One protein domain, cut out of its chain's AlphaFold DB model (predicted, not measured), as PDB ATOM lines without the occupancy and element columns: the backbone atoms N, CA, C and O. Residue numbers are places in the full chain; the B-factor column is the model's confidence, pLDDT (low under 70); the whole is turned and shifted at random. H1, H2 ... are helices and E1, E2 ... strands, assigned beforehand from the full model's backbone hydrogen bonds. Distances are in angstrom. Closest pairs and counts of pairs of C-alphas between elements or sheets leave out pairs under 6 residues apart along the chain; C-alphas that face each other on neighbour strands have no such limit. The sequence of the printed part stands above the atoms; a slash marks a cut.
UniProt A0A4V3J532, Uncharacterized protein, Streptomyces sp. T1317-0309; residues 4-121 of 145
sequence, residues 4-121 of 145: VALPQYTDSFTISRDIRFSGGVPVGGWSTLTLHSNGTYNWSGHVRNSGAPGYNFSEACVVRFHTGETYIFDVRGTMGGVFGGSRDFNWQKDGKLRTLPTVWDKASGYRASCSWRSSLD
ATOM      1  N   VAL A   4      37.674  36.225  76.004       81.88
ATOM      2  CA  VAL A   4      37.467  36.464  74.572       81.88
ATOM      3  C   VAL A   4      36.793  37.821  74.412       81.88
ATOM      4  O   VAL A   4      35.768  38.081  75.045       81.88
ATOM      5  N   ALA A   5      37.386  38.699  73.604       81.56
ATOM      6  CA  ALA A   5      36.766  39.969  73.246       81.56
ATOM      7  C   ALA A   5      35.551  39.713  72.345       81.56
ATOM      8  O   ALA A   5      35.607  38.854  71.467       81.56
ATOM      9  N   LEU A   6      34.472  40.466  72.557       78.75
ATOM     10  CA  LEU A   6      33.304  40.470  71.678       78.75
ATOM     11  C   LEU A   6      33.328  41.757  70.858       78.75
ATOM     12  O   LEU A   6      33.046  42.826  71.403       78.75
ATOM     13  N   PRO A   7      33.697  41.689  69.569       72.69
ATOM     14  CA  PRO A   7      33.505  42.803  68.656       72.69
ATOM     15  C   PRO A   7      32.046  43.271  68.661       72.69
ATOM     16  O   PRO A   7      31.123  42.465  68.752       72.69
ATOM     17  N   GLN A   8      31.836  44.574  68.471       59.84
ATOM     18  CA  GLN A   8      30.516  45.231  68.492       59.84
ATOM     19  C   GLN A   8      29.543  44.763  67.383       59.84
ATOM     20  O   GLN A   8      28.421  45.248  67.310       59.84
ATOM     21  N   TYR A   9      29.950  43.811  66.540       63.75
ATOM     22  CA  TYR A   9      29.173  43.265  65.421       63.75
ATOM     23  C   TYR A   9      29.123  41.732  65.430       63.75
ATOM     24  O   TYR A   9      28.867  41.094  64.413       63.75
ATOM     25  N   THR A  10      29.441  41.109  66.564       82.19
ATOM     26  CA  THR A  10      29.356  39.658  66.694       82.19
ATOM     27  C   THR A  10      27.914  39.252  66.971       82.19
ATOM     28  O   THR A  10      27.429  39.396  68.091       82.19
ATOM     29  N   ASP A  11      27.247  38.699  65.958       90.69
ATOM     30  CA  ASP A  11      25.869  38.200  66.069       90.69
ATOM     31  C   ASP A  11      25.762  36.864  66.808       90.69
ATOM     32  O   ASP A  11      24.688  36.484  67.276       90.69
ATOM     33  N   SER A  12      26.869  36.128  66.908       94.00
ATOM     34  CA  SER A  12      26.945  34.894  67.683       94.00
ATOM     35  C   SER A  12      28.379  34.505  68.008       94.00
ATOM     36  O   SER A  12      29.312  34.886  67.303       94.00
ATOM     37  N   PHE A  13      28.552  33.700  69.049       93.38
ATOM     38  CA  PHE A  13      29.800  32.982  69.285       93.38
ATOM     39  C   PHE A  13      29.517  31.519  69.604       93.38
ATOM     40  O   PHE A  13      28.471  31.175  70.161       93.38
ATOM     41  N   THR A  14      30.490  30.668  69.284       94.81
ATOM     42  CA  THR A  14      30.409  29.219  69.462       94.81
ATOM     43  C   THR A  14      31.507  28.738  70.403       94.81
ATOM     44  O   THR A  14      32.669  29.131  70.296       94.81
ATOM     45  N   ILE A  15      31.135  27.870  71.336       93.06
ATOM     46  CA  ILE A  15      32.025  27.178  72.260       93.06
ATOM     47  C   ILE A  15      31.979  25.698  71.897       93.06
ATOM     48  O   ILE A  15      30.982  25.032  72.166       93.06
ATOM     49  N   SER A  16      33.065  25.191  71.320       94.31
ATOM     50  CA  SER A  16      33.222  23.767  71.008       94.31
ATOM     51  C   SER A  16      34.221  23.103  71.953       94.31
ATOM     52  O   SER A  16      35.263  23.676  72.297       94.31
ATOM     53  N   ARG A  17      33.895  21.888  72.397       91.94
ATOM     54  CA  ARG A  17      34.702  21.074  73.309       91.94
ATOM     55  C   ARG A  17      34.773  19.634  72.825       91.94
ATOM     56  O   ARG A  17      33.747  19.022  72.544       91.94
ATOM     57  N   ASP A  18      35.987  19.093  72.827       92.75
ATOM     58  CA  ASP A  18      36.220  17.654  72.753       92.75
ATOM     59  C   ASP A  18      36.023  17.054  74.146       92.75
ATOM     60  O   ASP A  18      36.757  17.378  75.085       92.75
ATOM     61  N   ILE A  19      35.054  16.156  74.279       88.44
ATOM     62  CA  ILE A  19      34.808  15.426  75.518       88.44
ATOM     63  C   ILE A  19      35.719  14.210  75.523       88.44
ATOM     64  O   ILE A  19      35.541  13.261  74.755       88.44
ATOM     65  N   ARG A  20      36.701  14.239  76.418       86.56
ATOM     66  CA  ARG A  20      37.595  13.116  76.698       86.56
ATOM     67  C   ARG A  20      37.718  12.940  78.201       86.56
ATOM     68  O   ARG A  20      37.716  13.917  78.952       86.56
ATOM     69  N   PHE A  21      37.840  11.693  78.627       79.81
ATOM     70  CA  PHE A  21      38.107  11.335  80.012       79.81
ATOM     71  C   PHE A  21      39.491  10.694  80.104       79.81
ATOM     72  O   PHE A  21      39.881   9.903  79.247       79.81
ATOM     73  N   SER A  22      40.251  11.053  81.135       72.00
ATOM     74  CA  SER A  22      41.490  10.361  81.486       72.00
ATOM     75  C   SER A  22      41.187   9.118  82.334       72.00
ATOM     76  O   SER A  22      40.100   8.986  82.894       72.00
ATOM     77  N   GLY A  23      42.145   8.190  82.431       68.69
ATOM     78  CA  GLY A  23      42.044   7.054  83.357       68.69
ATOM     79  C   GLY A  23      41.214   5.864  82.863       68.69
ATOM     80  O   GLY A  23      40.617   5.168  83.674       68.69
ATOM     81  N   GLY A  24      41.166   5.618  81.549       69.06
ATOM     82  CA  GLY A  24      40.577   4.391  80.995       69.06
ATOM     83  C   GLY A  24      39.050   4.383  80.902       69.06
ATOM     84  O   GLY A  24      38.473   3.345  80.600       69.06
ATOM     85  N   VAL A  25      38.392   5.526  81.121       80.38
ATOM     86  CA  VAL A  25      36.958   5.674  80.859       80.38
ATOM     87  C   VAL A  25      36.731   5.693  79.341       80.38
ATOM     88  O   VAL A  25      37.153   6.642  78.675       80.38
ATOM     89  N   PRO A  26      36.048   4.688  78.770       83.94
ATOM     90  CA  PRO A  26      35.861   4.548  77.331       83.94
ATOM     91  C   PRO A  26      34.661   5.379  76.857       83.94
ATOM     92  O   PRO A  26      33.806   4.903  76.120       83.94
ATOM     93  N   VAL A  27      34.557   6.623  77.320       85.19
ATOM     94  CA  VAL A  27      33.527   7.574  76.894       85.19
ATOM     95  C   VAL A  27      34.222   8.720  76.176       85.19
ATOM     96  O   VAL A  27      35.216   9.259  76.661       85.19
ATOM     97  N   GLY A  28      33.709   9.100  75.015       89.00
ATOM     98  CA  GLY A  28      34.256  10.213  74.251       89.00
ATOM     99  C   GLY A  28      33.210  10.846  73.357       89.00
ATOM    100  O   GLY A  28      32.193  10.227  73.046       89.00
ATOM    101  N   GLY A  29      33.450  12.089  72.959       93.69
ATOM    102  CA  GLY A  29      32.476  12.829  72.178       93.69
ATOM    103  C   GLY A  29      32.829  14.288  71.968       93.69
ATOM    104  O   GLY A  29      33.984  14.691  72.103       93.69
ATOM    105  N   TRP A  30      31.810  15.078  71.659       96.06
ATOM    106  CA  TRP A  30      31.929  16.512  71.442       96.06
ATOM    107  C   TRP A  30      30.685  17.250  71.938       96.06
ATOM    108  O   TRP A  30      29.600  16.678  72.046       96.06
ATOM    109  N   SER A  31      30.865  18.536  72.220       95.88
ATOM    110  CA  SER A  31      29.830  19.464  72.671       95.88
ATOM    111  C   SER A  31      30.042  20.815  72.000       95.88
ATOM    112  O   SER A  31      31.171  21.308  71.949       95.88
ATOM    113  N   THR A  32      28.974  21.398  71.462       97.50
ATOM    114  CA  THR A  32      28.988  22.692  70.778       97.50
ATOM    115  C   THR A  32      27.821  23.553  71.239       97.50
ATOM    116  O   THR A  32      26.662  23.245  70.969       97.50
ATOM    117  N   LEU A  33      28.133  24.657  71.914       96.06
ATOM    118  CA  LEU A  33      27.178  25.654  72.388       96.06
ATOM    119  C   LEU A  33      27.347  26.952  71.589       96.06
ATOM    120  O   LEU A  33      28.402  27.576  71.649       96.06
ATOM    121  N   THR A  34      26.302  27.384  70.894       96.62
ATOM    122  CA  THR A  34      26.237  28.666  70.185       96.62
ATOM    123  C   THR A  34      25.245  29.586  70.884       96.62
ATOM    124  O   THR A  34      24.098  29.202  71.116       96.62
ATOM    125  N   LEU A  35      25.674  30.803  71.213       95.38
ATOM    126  CA  LEU A  35      24.794  31.869  71.696       95.38
ATOM    127  C   LEU A  35      24.698  32.955  70.628       95.38
ATOM    128  O   LEU A  35      25.702  33.275  69.994       95.38
ATOM    129  N   HIS A  36      23.513  33.537  70.473       95.06
ATOM    130  CA  HIS A  36      23.234  34.620  69.536       95.06
ATOM    131  C   HIS A  36      22.888  35.917  70.277       95.06
ATOM    132  O   HIS A  36      22.256  35.890  71.337       95.06
ATOM    133  N   SER A  37      23.238  37.056  69.678       94.44
ATOM    134  CA  SER A  37      22.959  38.400  70.206       94.44
ATOM    135  C   SER A  37      21.466  38.660  70.425       94.44
ATOM    136  O   SER A  37      21.073  39.309  71.388       94.44
ATOM    137  N   ASN A  38      20.597  38.060  69.608       92.56
ATOM    138  CA  ASN A  38      19.137  38.135  69.742       92.56
ATOM    139  C   ASN A  38      18.559  37.318  70.926       92.56
ATOM    140  O   ASN A  38      17.338  37.265  71.126       92.56
ATOM    141  N   GLY A  39      19.425  36.661  71.702       92.56
ATOM    142  CA  GLY A  39      19.071  35.890  72.881       92.56
ATOM    143  C   GLY A  39      18.797  34.413  72.626       92.56
ATOM    144  O   GLY A  39      18.552  33.689  73.590       92.56
ATOM    145  N   THR A  40      18.805  33.934  71.381       95.94
ATOM    146  CA  THR A  40      18.655  32.500  71.109       95.94
ATOM    147  C   THR A  40      19.952  31.755  71.393       95.94
ATOM    148  O   THR A  40      21.047  32.296  71.248       95.94
ATOM    149  N   TYR A  41      19.839  30.493  71.788       96.25
ATOM    150  CA  TYR A  41      20.984  29.600  71.895       96.25
ATOM    151  C   TYR A  41      20.674  28.250  71.264       96.25
ATOM    152  O   TYR A  41      19.517  27.836  71.171       96.25
ATOM    153  N   ASN A  42      21.735  27.566  70.862       97.19
ATOM    154  CA  ASN A  42      21.708  26.193  70.399       97.19
ATOM    155  C   ASN A  42      22.839  25.430  71.083       97.19
ATOM    156  O   ASN A  42      23.979  25.883  71.076       97.19
ATOM    157  N   TRP A  43      22.530  24.288  71.677       96.56
ATOM    158  CA  TRP A  43      23.513  23.418  72.289       96.56
ATOM    159  C   TRP A  43      23.312  21.993  71.820       96.56
ATOM    160  O   TRP A  43      22.289  21.367  72.110       96.56
ATOM    161  N   SER A  44      24.308  21.490  71.113       97.31
ATOM    162  CA  SER A  44      24.310  20.152  70.561       97.31
ATOM    163  C   SER A  44      25.544  19.390  70.993       97.31
ATOM    164  O   SER A  44      26.590  19.967  71.297       97.31
ATOM    165  N   GLY A  45      25.416  18.076  71.023       96.31
ATOM    166  CA  GLY A  45      26.555  17.221  71.254       96.31
ATOM    167  C   GLY A  45      26.202  15.755  71.230       96.31
ATOM    168  O   GLY A  45      25.044  15.344  71.104       96.31
ATOM    169  N   HIS A  46      27.262  14.972  71.313       94.94
ATOM    170  CA  HIS A  46      27.217  13.532  71.217       94.94
ATOM    171  C   HIS A  46      28.329  12.955  72.072       94.94
ATOM    172  O   HIS A  46      29.481  13.364  71.941       94.94
ATOM    173  N   VAL A  47      27.994  11.963  72.886       92.75
ATOM    174  CA  VAL A  47      28.967  11.102  73.552       92.75
ATOM    175  C   VAL A  47      28.631   9.642  73.287       92.75
ATOM    176  O   VAL A  47      27.464   9.244  73.283       92.75
ATOM    177  N   ARG A  48      29.677   8.845  73.081       91.06
ATOM    178  CA  ARG A  48      29.604   7.401  72.881       91.06
ATOM    179  C   ARG A  48      30.410   6.686  73.947       91.06
ATOM    180  O   ARG A  48      31.562   7.033  74.205       91.06
ATOM    181  N   ASN A  49      29.828   5.625  74.487       86.88
ATOM    182  CA  ASN A  49      30.498   4.665  75.344       86.88
ATOM    183  C   ASN A  49      31.037   3.476  74.527       86.88
ATOM    184  O   ASN A  49      30.287   2.595  74.094       86.88
ATOM    185  N   SER A  50      32.354   3.413  74.336       84.12
ATOM    186  CA  SER A  50      33.056   2.275  73.735       84.12
ATOM    187  C   SER A  50      33.281   1.107  74.714       84.12
ATOM    188  O   SER A  50      33.692   0.029  74.286       84.12
ATOM    189  N   GLY A  51      32.932   1.273  75.993       78.75
ATOM    190  CA  GLY A  51      33.115   0.287  77.053       78.75
ATOM    191  C   GLY A  51      31.998  -0.729  77.234       78.75
ATOM    192  O   GLY A  51      30.877  -0.585  76.747       78.75
ATOM    193  N   ALA A  52      32.338  -1.761  78.004       73.75
ATOM    194  CA  ALA A  52      31.427  -2.803  78.448       73.75
ATOM    195  C   ALA A  52      30.359  -2.338  79.464       73.75
ATOM    196  O   ALA A  52      29.200  -2.705  79.260       73.75
ATOM    197  N   PRO A  53      30.680  -1.568  80.527       77.50
ATOM    198  CA  PRO A  53      29.674  -1.115  81.489       77.50
ATOM    199  C   PRO A  53      28.922   0.119  80.983       77.50
ATOM    200  O   PRO A  53      29.454   0.868  80.168       77.50
ATOM    201  N   GLY A  54      27.704   0.343  81.482       77.50
ATOM    202  CA  GLY A  54      26.966   1.590  81.261       77.50
ATOM    203  C   GLY A  54      27.520   2.758  82.087       77.50
ATOM    204  O   GLY A  54      28.108   2.559  83.154       77.50
ATOM    205  N   TYR A  55      27.323   3.982  81.599       81.50
ATOM    206  CA  TYR A  55      27.776   5.220  82.234       81.50
ATOM    207  C   TYR A  55      26.679   6.282  82.241       81.50
ATOM    208  O   TYR A  55      26.032   6.541  81.230       81.50
ATOM    209  N   ASN A  56      26.566   6.994  83.354       84.00
ATOM    210  CA  ASN A  56      25.874   8.271  83.428       84.00
ATOM    211  C   ASN A  56      26.817   9.381  82.964       84.00
ATOM    212  O   ASN A  56      28.006   9.369  83.289       84.00
ATOM    213  N   PHE A  57      26.283  10.344  82.222       83.75
ATOM    214  CA  PHE A  57      27.000  11.507  81.719       83.75
ATOM    215  C   PHE A  57      26.327  12.794  82.179       83.75
ATOM    216  O   PHE A  57      25.100  12.912  82.195       83.75
ATOM    217  N   SER A  58      27.148  13.781  82.514       84.00
ATOM    218  CA  SER A  58      26.699  15.143  82.769       84.00
ATOM    219  C   SER A  58      27.717  16.148  82.257       84.00
ATOM    220  O   SER A  58      28.914  15.976  82.490       84.00
ATOM    221  N   GLU A  59      27.245  17.233  81.666       84.88
ATOM    222  CA  GLU A  59      28.066  18.379  81.286       84.88
ATOM    223  C   GLU A  59      27.400  19.671  81.744       84.88
ATOM    224  O   GLU A  59      26.175  19.794  81.728       84.88
ATOM    225  N   ALA A  60      28.229  20.627  82.159       86.94
ATOM    226  CA  ALA A  60      27.825  21.988  82.450       86.94
ATOM    227  C   ALA A  60      28.778  22.977  81.771       86.94
ATOM    228  O   ALA A  60      29.997  22.866  81.917       86.94
ATOM    229  N   CYS A  61      28.218  23.964  81.077       82.25
ATOM    230  CA  CYS A  61      28.934  25.101  80.513       82.25
ATOM    231  C   CYS A  61      28.454  26.393  81.175       82.25
ATOM    232  O   CYS A  61      27.259  26.678  81.231       82.25
ATOM    233  N   VAL A  62      29.401  27.193  81.652       88.62
ATOM    234  CA  VAL A  62      29.178  28.499  82.270       88.62
ATOM    235  C   VAL A  62      29.752  29.570  81.355       88.62
ATOM    236  O   VAL A  62      30.940  29.538  81.027       88.62
ATOM    237  N   VAL A  63      28.919  30.532  80.968       88.56
ATOM    238  CA  VAL A  63      29.296  31.695  80.163       88.56
ATOM    239  C   VAL A  63      29.089  32.948  80.997       88.56
ATOM    240  O   VAL A  63      27.960  33.283  81.347       88.56
ATOM    241  N   ARG A  64      30.178  33.643  81.318       90.38
ATOM    242  CA  ARG A  64      30.176  34.880  82.097       90.38
ATOM    243  C   ARG A  64      30.611  36.048  81.225       90.38
ATOM    244  O   ARG A  64      31.740  36.061  80.738       90.38
ATOM    245  N   PHE A  65      29.740  37.031  81.056       90.31
ATOM    246  CA  PHE A  65      30.061  38.275  80.362       90.31
ATOM    247  C   PHE A  65      30.866  39.210  81.271       90.31
ATOM    248  O   PHE A  65      30.781  39.132  82.499       90.31
ATOM    249  N   HIS A  66      31.660  40.107  80.682       88.62
ATOM    250  CA  HIS A  66      32.433  41.098  81.446       88.62
ATOM    251  C   HIS A  66      31.560  42.096  82.221       88.62
ATOM    252  O   HIS A  66      32.032  42.695  83.182       88.62
ATOM    253  N   THR A  67      30.289  42.230  81.849       88.19
ATOM    254  CA  THR A  67      29.268  42.985  82.587       88.19
ATOM    255  C   THR A  67      28.904  42.337  83.933       88.19
ATOM    256  O   THR A  67      28.427  43.022  84.831       88.19
ATOM    257  N   GLY A  68      29.200  41.042  84.113       86.12
ATOM    258  CA  GLY A  68      28.988  40.284  85.348       86.12
ATOM    259  C   GLY A  68      27.917  39.199  85.232       86.12
ATOM    260  O   GLY A  68      27.970  38.212  85.972       86.12
ATOM    261  N   GLU A  69      26.993  39.322  84.281       90.31
ATOM    262  CA  GLU A  69      25.925  38.353  84.056       90.31
ATOM    263  C   GLU A  69      26.480  37.003  83.603       90.31
ATOM    264  O   GLU A  69      27.400  36.902  82.784       90.31
ATOM    265  N   THR A  70      25.901  35.944  84.167       89.25
ATOM    266  CA  THR A  70      26.351  34.569  83.979       89.25
ATOM    267  C   THR A  70      25.185  33.695  83.545       89.25
ATOM    268  O   THR A  70      24.122  33.718  84.161       89.25
ATOM    269  N   TYR A  71      25.409  32.897  82.506       85.69
ATOM    270  CA  TYR A  71      24.464  31.921  81.982       85.69
ATOM    271  C   TYR A  71      25.044  30.522  82.153       85.69
ATOM    272  O   TYR A  71      26.221  30.291  81.869       85.69
ATOM    273  N   ILE A  72      24.218  29.601  82.641       88.31
ATOM    274  CA  ILE A  72      24.603  28.218  82.912       88.31
ATOM    275  C   ILE A  72      23.746  27.314  82.039       88.31
ATOM    276  O   ILE A  72      22.525  27.450  82.003       88.31
ATOM    277  N   PHE A  73      24.406  26.390  81.357       86.69
ATOM    278  CA  PHE A  73      23.795  25.371  80.524       86.69
ATOM    279  C   PHE A  73      24.202  24.013  81.080       86.69
ATOM    280  O   PHE A  73      25.394  23.777  81.271       86.69
ATOM    281  N   ASP A  74      23.243  23.127  81.339       88.75
ATOM    282  CA  ASP A  74      23.513  21.762  81.792       88.75
ATOM    283  C   ASP A  74      22.777  20.694  80.967       88.75
ATOM    284  O   ASP A  74      21.673  20.896  80.445       88.75
ATOM    285  N   VAL A  75      23.409  19.535  80.815       85.50
ATOM    286  CA  VAL A  75      22.819  18.352  80.192       85.50
ATOM    287  C   VAL A  75      23.210  17.118  80.986       85.50
ATOM    288  O   VAL A  75      24.317  17.021  81.519       85.50
ATOM    289  N   ARG A  76      22.275  16.176  81.094       88.44
ATOM    290  CA  ARG A  76      22.463  14.892  81.764       88.44
ATOM    291  C   ARG A  76      21.830  13.798  80.927       88.44
ATOM    292  O   ARG A  76      20.785  14.021  80.316       88.44
ATOM    293  N   GLY A  77      22.458  12.636  80.924       83.25
ATOM    294  CA  GLY A  77      22.000  11.478  80.177       83.25
ATOM    295  C   GLY A  77      22.674  10.200  80.638       83.25
ATOM    296  O   GLY A  77      23.581  10.218  81.470       83.25
ATOM    297  N   THR A  78      22.225   9.087  80.078       86.00
ATOM    298  CA  THR A  78      22.731   7.750  80.385       86.00
ATOM    299  C   THR A  78      23.129   7.055  79.091       86.00
ATOM    300  O   THR A  78      22.418   7.155  78.093       86.00
ATOM    301  N   MET A  79      24.239   6.329  79.117       85.62
ATOM    302  CA  MET A  79      24.702   5.471  78.033       85.62
ATOM    303  C   MET A  79      24.767   4.036  78.534       85.62
ATOM    304  O   MET A  79      25.389   3.741  79.554       85.62
ATOM    305  N   GLY A  80      24.168   3.134  77.775       80.75
ATOM    306  CA  GLY A  80      24.376   1.705  77.898       80.75
ATOM    307  C   GLY A  80      25.806   1.294  77.558       80.75
ATOM    308  O   GLY A  80      26.613   2.076  77.043       80.75
ATOM    309  N   GLY A  81      26.117   0.041  77.863       74.75
ATOM    310  CA  GLY A  81      27.383  -0.601  77.529       74.75
ATOM    311  C   GLY A  81      27.202  -1.680  76.464       74.75
ATOM    312  O   GLY A  81      26.136  -1.816  75.868       74.75
ATOM    313  N   VAL A  82      28.237  -2.489  76.236       71.56
ATOM    314  CA  VAL A  82      28.170  -3.628  75.292       71.56
ATOM    315  C   VAL A  82      27.044  -4.611  75.648       71.56
ATOM    316  O   VAL A  82      26.480  -5.241  74.759       71.56
ATOM    317  N   PHE A  83      26.690  -4.717  76.928       63.84
ATOM    318  CA  PHE A  83      25.709  -5.682  77.425       63.84
ATOM    319  C   PHE A  83      24.252  -5.185  77.424       63.84
ATOM    320  O   PHE A  83      23.364  -5.940  77.812       63.84
ATOM    321  N   GLY A  84      23.980  -3.949  76.984       70.44
ATOM    322  CA  GLY A  84      22.611  -3.444  76.845       70.44
ATOM    323  C   GLY A  84      22.481  -1.920  76.908       70.44
ATOM    324  O   GLY A  84      23.325  -1.230  77.480       70.44
ATOM    325  N   GLY A  85      21.380  -1.411  76.339       78.62
ATOM    326  CA  GLY A  85      21.058   0.017  76.249       78.62
ATOM    327  C   GLY A  85      21.704   0.732  75.054       78.62
ATOM    328  O   GLY A  85      22.566   0.189  74.365       78.62
ATOM    329  N   SER A  86      21.283   1.975  74.795       85.75
ATOM    330  CA  SER A  86      21.924   2.824  73.779       85.75
ATOM    331  C   SER A  86      23.302   3.253  74.262       85.75
ATOM    332  O   SER A  86      23.412   3.924  75.282       85.75
ATOM    333  N   ARG A  87      24.354   2.921  73.513       89.12
ATOM    334  CA  ARG A  87      25.737   3.336  73.818       89.12
ATOM    335  C   ARG A  87      26.010   4.805  73.516       89.12
ATOM    336  O   ARG A  87      27.079   5.308  73.847       89.12
ATOM    337  N   ASP A  88      25.054   5.458  72.871       92.25
ATOM    338  CA  ASP A  88      25.135   6.828  72.410       92.25
ATOM    339  C   ASP A  88      24.162   7.689  73.218       92.25
ATOM    340  O   ASP A  88      22.986   7.338  73.370       92.25
ATOM    341  N   PHE A  89      24.649   8.829  73.700       92.44
ATOM    342  CA  PHE A  89      23.825   9.899  74.239       92.44
ATOM    343  C   PHE A  89      24.022  11.149  73.382       92.44
ATOM    344  O   PHE A  89      25.113  11.713  73.302       92.44
ATOM    345  N   ASN A  90      22.942  11.554  72.721       95.50
ATOM    346  CA  ASN A  90      22.880  12.746  71.889       95.50
ATOM    347  C   ASN A  90      22.010  13.781  72.585       95.50
ATOM    348  O   ASN A  90      20.990  13.430  73.183       95.50
ATOM    349  N   TRP A  91      22.361  15.051  72.440       95.81
ATOM    350  CA  TRP A  91      21.470  16.131  72.829       95.81
ATOM    351  C   TRP A  91      21.430  17.218  71.772       95.81
ATOM    352  O   TRP A  91      22.402  17.488  71.069       95.81
ATOM    353  N   GLN A  92      20.266  17.848  71.708       96.56
ATOM    354  CA  GLN A  92      19.996  19.042  70.939       96.56
ATOM    355  C   GLN A  92      19.052  19.881  71.796       96.56
ATOM    356  O   GLN A  92      17.930  19.466  72.076       96.56
ATOM    357  N   LYS A  93      19.536  21.018  72.286       94.69
ATOM    358  CA  LYS A  93      18.768  21.958  73.100       94.69
ATOM    359  C   LYS A  93      18.819  23.322  72.446       94.69
ATOM    360  O   LYS A  93      19.890  23.893  72.284       94.69
ATOM    361  N   ASP A  94      17.666  23.856  72.120       95.38
ATOM    362  CA  ASP A  94      17.494  25.243  71.727       95.38
ATOM    363  C   ASP A  94      16.673  25.984  72.780       95.38
ATOM    364  O   ASP A  94      15.998  25.392  73.628       95.38
ATOM    365  N   GLY A  95      16.791  27.303  72.778       93.69
ATOM    366  CA  GLY A  95      16.013  28.130  73.679       93.69
ATOM    367  C   GLY A  95      16.309  29.606  73.511       93.69
ATOM    368  O   GLY A  95      17.055  30.025  72.623       93.69
ATOM    369  N   LYS A  96      15.696  30.412  74.381       94.06
ATOM    370  CA  LYS A  96      15.827  31.868  74.360       94.06
ATOM    371  C   LYS A  96      16.048  32.431  75.758       94.06
ATOM    372  O   LYS A  96      15.227  32.250  76.655       94.06
ATOM    373  N   LEU A  97      17.134  33.174  75.914       91.56
ATOM    374  CA  LEU A  97      17.516  33.900  77.117       91.56
ATOM    375  C   LEU A  97      17.052  35.350  76.981       91.56
ATOM    376  O   LEU A  97      17.628  36.135  76.232       91.56
ATOM    377  N   ARG A  98      15.989  35.720  77.702       92.56
ATOM    378  CA  ARG A  98      15.347  37.042  77.561       92.56
ATOM    379  C   ARG A  98      16.272  38.214  77.895       92.56
ATOM    380  O   ARG A  98      16.130  39.273  77.303       92.56
ATOM    381  N   THR A  99      17.196  38.022  78.831       90.62
ATOM    382  CA  THR A  99      18.141  39.052  79.289       90.62
ATOM    383  C   THR A  99      19.398  39.138  78.429       90.62
ATOM    384  O   THR A  99      20.120  40.129  78.513       90.62
ATOM    385  N   LEU A 100      19.674  38.119  77.608       91.00
ATOM    386  CA  LEU A 100      20.919  38.025  76.852       91.00
ATOM    387  C   LEU A 100      21.113  39.182  75.860       91.00
ATOM    388  O   LEU A 100      22.214  39.718  75.880       91.00
ATOM    389  N   PRO A 101      20.106  39.652  75.093       92.56
ATOM    390  CA  PRO A 101      20.294  40.787  74.183       92.56
ATOM    391  C   PRO A 101      20.800  42.050  74.885       92.56
ATOM    392  O   PRO A 101      21.796  42.637  74.484       92.56
ATOM    393  N   THR A 102      20.182  42.414  76.012       91.75
ATOM    394  CA  THR A 102      20.578  43.599  76.789       91.75
ATOM    395  C   THR A 102      21.979  43.475  77.387       91.75
ATOM    396  O   THR A 102      22.679  44.476  77.531       91.75
ATOM    397  N   VAL A 103      22.385  42.261  77.771       90.62
ATOM    398  CA  VAL A 103      23.750  41.983  78.240       90.62
ATOM    399  C   VAL A 103      24.737  42.059  77.079       90.62
ATOM    400  O   VAL A 103      25.809  42.638  77.234       90.62
ATOM    401  N   TRP A 104      24.367  41.515  75.920       90.94
ATOM    402  CA  TRP A 104      25.194  41.475  74.718       90.94
ATOM    403  C   TRP A 104      25.562  42.876  74.234       90.94
ATOM    404  O   TRP A 104      26.740  43.143  74.025       90.94
ATOM    405  N   ASP A 105      24.588  43.788  74.170       90.88
ATOM    406  CA  ASP A 105      24.795  45.184  73.750       90.88
ATOM    407  C   ASP A 105      25.810  45.931  74.630       90.88
ATOM    408  O   ASP A 105      26.484  46.861  74.186       90.88
ATOM    409  N   LYS A 106      25.922  45.533  75.902       89.12
ATOM    410  CA  LYS A 106      26.816  46.154  76.889       89.12
ATOM    411  C   LYS A 106      28.145  45.418  77.037       89.12
ATOM    412  O   LYS A 106      29.069  45.942  77.660       89.12
ATOM    413  N   ALA A 107      28.244  44.191  76.536       87.31
ATOM    414  CA  ALA A 107      29.395  43.344  76.763       87.31
ATOM    415  C   ALA A 107      30.551  43.690  75.821       87.31
ATOM    416  O   ALA A 107      30.405  43.742  74.607       87.31
ATOM    417  N   SER A 108      31.747  43.834  76.390       88.25
ATOM    418  CA  SER A 108      33.005  43.935  75.636       88.25
ATOM    419  C   SER A 108      33.699  42.582  75.440       88.25
ATOM    420  O   SER A 108      34.709  42.475  74.744       88.25
ATOM    421  N   GLY A 109      33.192  41.530  76.084       89.75
ATOM    422  CA  GLY A 109      33.792  40.206  76.078       89.75
ATOM    423  C   GLY A 109      33.115  39.237  77.039       89.75
ATOM    424  O   GLY A 109      32.222  39.604  77.810       89.75
ATOM    425  N   TYR A 110      33.567  37.988  76.992       90.38
ATOM    426  CA  TYR A 110      33.079  36.904  77.836       90.38
ATOM    427  C   TYR A 110      34.198  35.941  78.237       90.38
ATOM    428  O   TYR A 110      35.286  35.890  77.656       90.38
ATOM    429  N   ARG A 111      33.892  35.128  79.244       89.19
ATOM    430  CA  ARG A 111      34.648  33.949  79.653       89.19
ATOM    431  C   ARG A 111      33.717  32.751  79.633       89.19
ATOM    432  O   ARG A 111      32.608  32.822  80.155       89.19
ATOM    433  N   ALA A 112      34.184  31.649  79.063       86.81
ATOM    434  CA  ALA A 112      33.449  30.394  79.046       86.81
ATOM    435  C   ALA A 112      34.264  29.281  79.703       86.81
ATOM    436  O   ALA A 112      35.447  29.102  79.403       86.81
ATOM    437  N   SER A 113      33.614  28.509  80.568       85.06
ATOM    438  CA  SER A 113      34.181  27.323  81.203       85.06
ATOM    439  C   SER A 113      33.189  26.179  81.089       85.06
ATOM    440  O   SER A 113      32.030  26.343  81.452       85.06
ATOM    441  N   CYS A 114      33.636  25.036  80.582       82.19
ATOM    442  CA  CYS A 114      32.813  23.837  80.486       82.19
ATOM    443  C   CYS A 114      33.491  22.704  81.244       82.19
ATOM    444  O   CYS A 114      34.710  22.542  81.162       82.19
ATOM    445  N   SER A 115      32.694  21.923  81.960       80.50
ATOM    446  CA  SER A 115      33.133  20.754  82.708       80.50
ATOM    447  C   SER A 115      32.182  19.600  82.448       80.50
ATOM    448  O   SER A 115      30.965  19.779  82.492       80.50
ATOM    449  N   TRP A 116      32.736  18.415  82.235       82.81
ATOM    450  CA  TRP A 116      31.979  17.191  82.021       82.81
ATOM    451  C   TRP A 116      32.415  16.107  82.998       82.81
ATOM    452  O   TRP A 116      33.548  16.080  83.485       82.81
ATOM    453  N   ARG A 117      31.487  15.202  83.296       78.50
ATOM    454  CA  ARG A 117      31.695  14.076  84.197       78.50
ATOM    455  C   ARG A 117      31.006  12.837  83.646       78.50
ATOM    456  O   ARG A 117      29.935  12.926  83.051       78.50
ATOM    457  N   SER A 118      31.629  11.693  83.878       77.75
ATOM    458  CA  SER A 118      31.019  10.389  83.683       77.75
ATOM    459  C   SER A 118      31.179   9.571  84.959       77.75
ATOM    460  O   SER A 118      32.171   9.701  85.680       77.75
ATOM    461  N   SER A 119      30.174   8.764  85.268       76.31
ATOM    462  CA  SER A 119      30.197   7.835  86.395       76.31
ATOM    463  C   SER A 119      29.558   6.526  85.972       76.31
ATOM    464  O   SER A 119      28.586   6.546  85.220       76.31
ATOM    465  N   LEU A 120      30.080   5.402  86.453       69.75
ATOM    466  CA  LEU A 120      29.483   4.093  86.192       69.75
ATOM    467  C   LEU A 120      28.027   4.066  86.668       69.75
ATOM    468  O   LEU A 120      27.725   4.545  87.764       69.75
ATOM    469  N   ASP A 121      27.140   3.502  85.852       59.81
ATOM    470  CA  ASP A 121      25.776   3.215  86.285       59.81
ATOM    471  C   ASP A 121      25.757   1.878  87.038       59.81
ATOM    472  O   ASP A 121      25.801   0.789  86.457       59.81
TER     473      ASP A 121
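AT A GLANCE: This is residues 4 to 121 of the 145 residues of an uncharacterized protein of Streptomyces sp. T1317-0309 (UniProt A0A4V3J532). The model is a long, narrow sandwich: a four-strand sheet of E1, E2, E3 and E6 lies face to face with a three-strand sheet of E5, E4 and E7, and the strands run roughly lengthwise. The short helix H1 caps one end, between the two sheets. The printed part has 118 residues, mostly strand in class, with seven named strands and one named helix in the order E1 E2 E3 E4 E5 E6 H1 E7; the sheets run E1 - E2 - E3 - E6 and E5 - E4 - E7, both antiparallel. It is only just loose, close to compact, with a radius of gyration of the C-alphas of 16.3 A, and only just a rod, spanning 51 by 25 by 18 A.

IN THESE COORDINATES: Find C-alpha 12 at (26.945, 34.894, 67.683); from there E1, residues 12 to 20, runs 25.9 A. Next come E2, residues 27 to 36, 29.9 A long, and E3, residues 40 to 49, 30.5 A. Look then for E4, residues 55 to 65, 33.2 A, and E5, residues 70 to 79, 29.7 A. E6, residues 88 to 96, covers 26.8 A, and H1, residues 100 to 106, covers 10.0 A from C-alpha 100 at (20.919, 38.025, 76.852). E7, residues 109 to 120, is the longest strand at 37.7 A and ends at C-alpha 120 at (29.483, 4.093, 86.192).

HOW THE PARTS SIT: Start in the larger sheet, where E1, E2 and E3 form a meander, each strand the antiparallel neighbour of the one before. In the hairpin E1 and E2, N 15 and O 33 are 2.8 A apart; in the hairpin E2 and E3, N 32 and O 44 are 2.8 A apart. E6 is an edge strand beside E3, with N 43 and O 93 at 2.7 A. In the other sheet, twisted, E4 is the inner strand: N 57 and O 77 are 2.8 A apart in the hairpin E4 and E5, and N 62 and O 113 are 2.8 A apart between E4 and E7. The two sheets make a sandwich, face to face, 9.1 A centre to centre where they face, their strands at 29 degrees. Across it, the closest C-alphas of E5 and E6 are those of Met 79 and Asp 88, 5.8 A apart. H1 is on both sheets but only grazes each; 2 of its 3 O i to N i+4 pairs are within hydrogen-bond range. Residues 4 to 5 pair antiparallel with residues 109 to 110 of E7.

THE WHOLE: The two C-alphas farthest apart are those of Gln 8 and Phe 83, 51.9 A. The printed part has no cut, and none of its links is long. The mean pLDDT of the printed part is 86.6; look for values under 70 at residues 8 to 9, 23 to 24, 83 and 120 to 121.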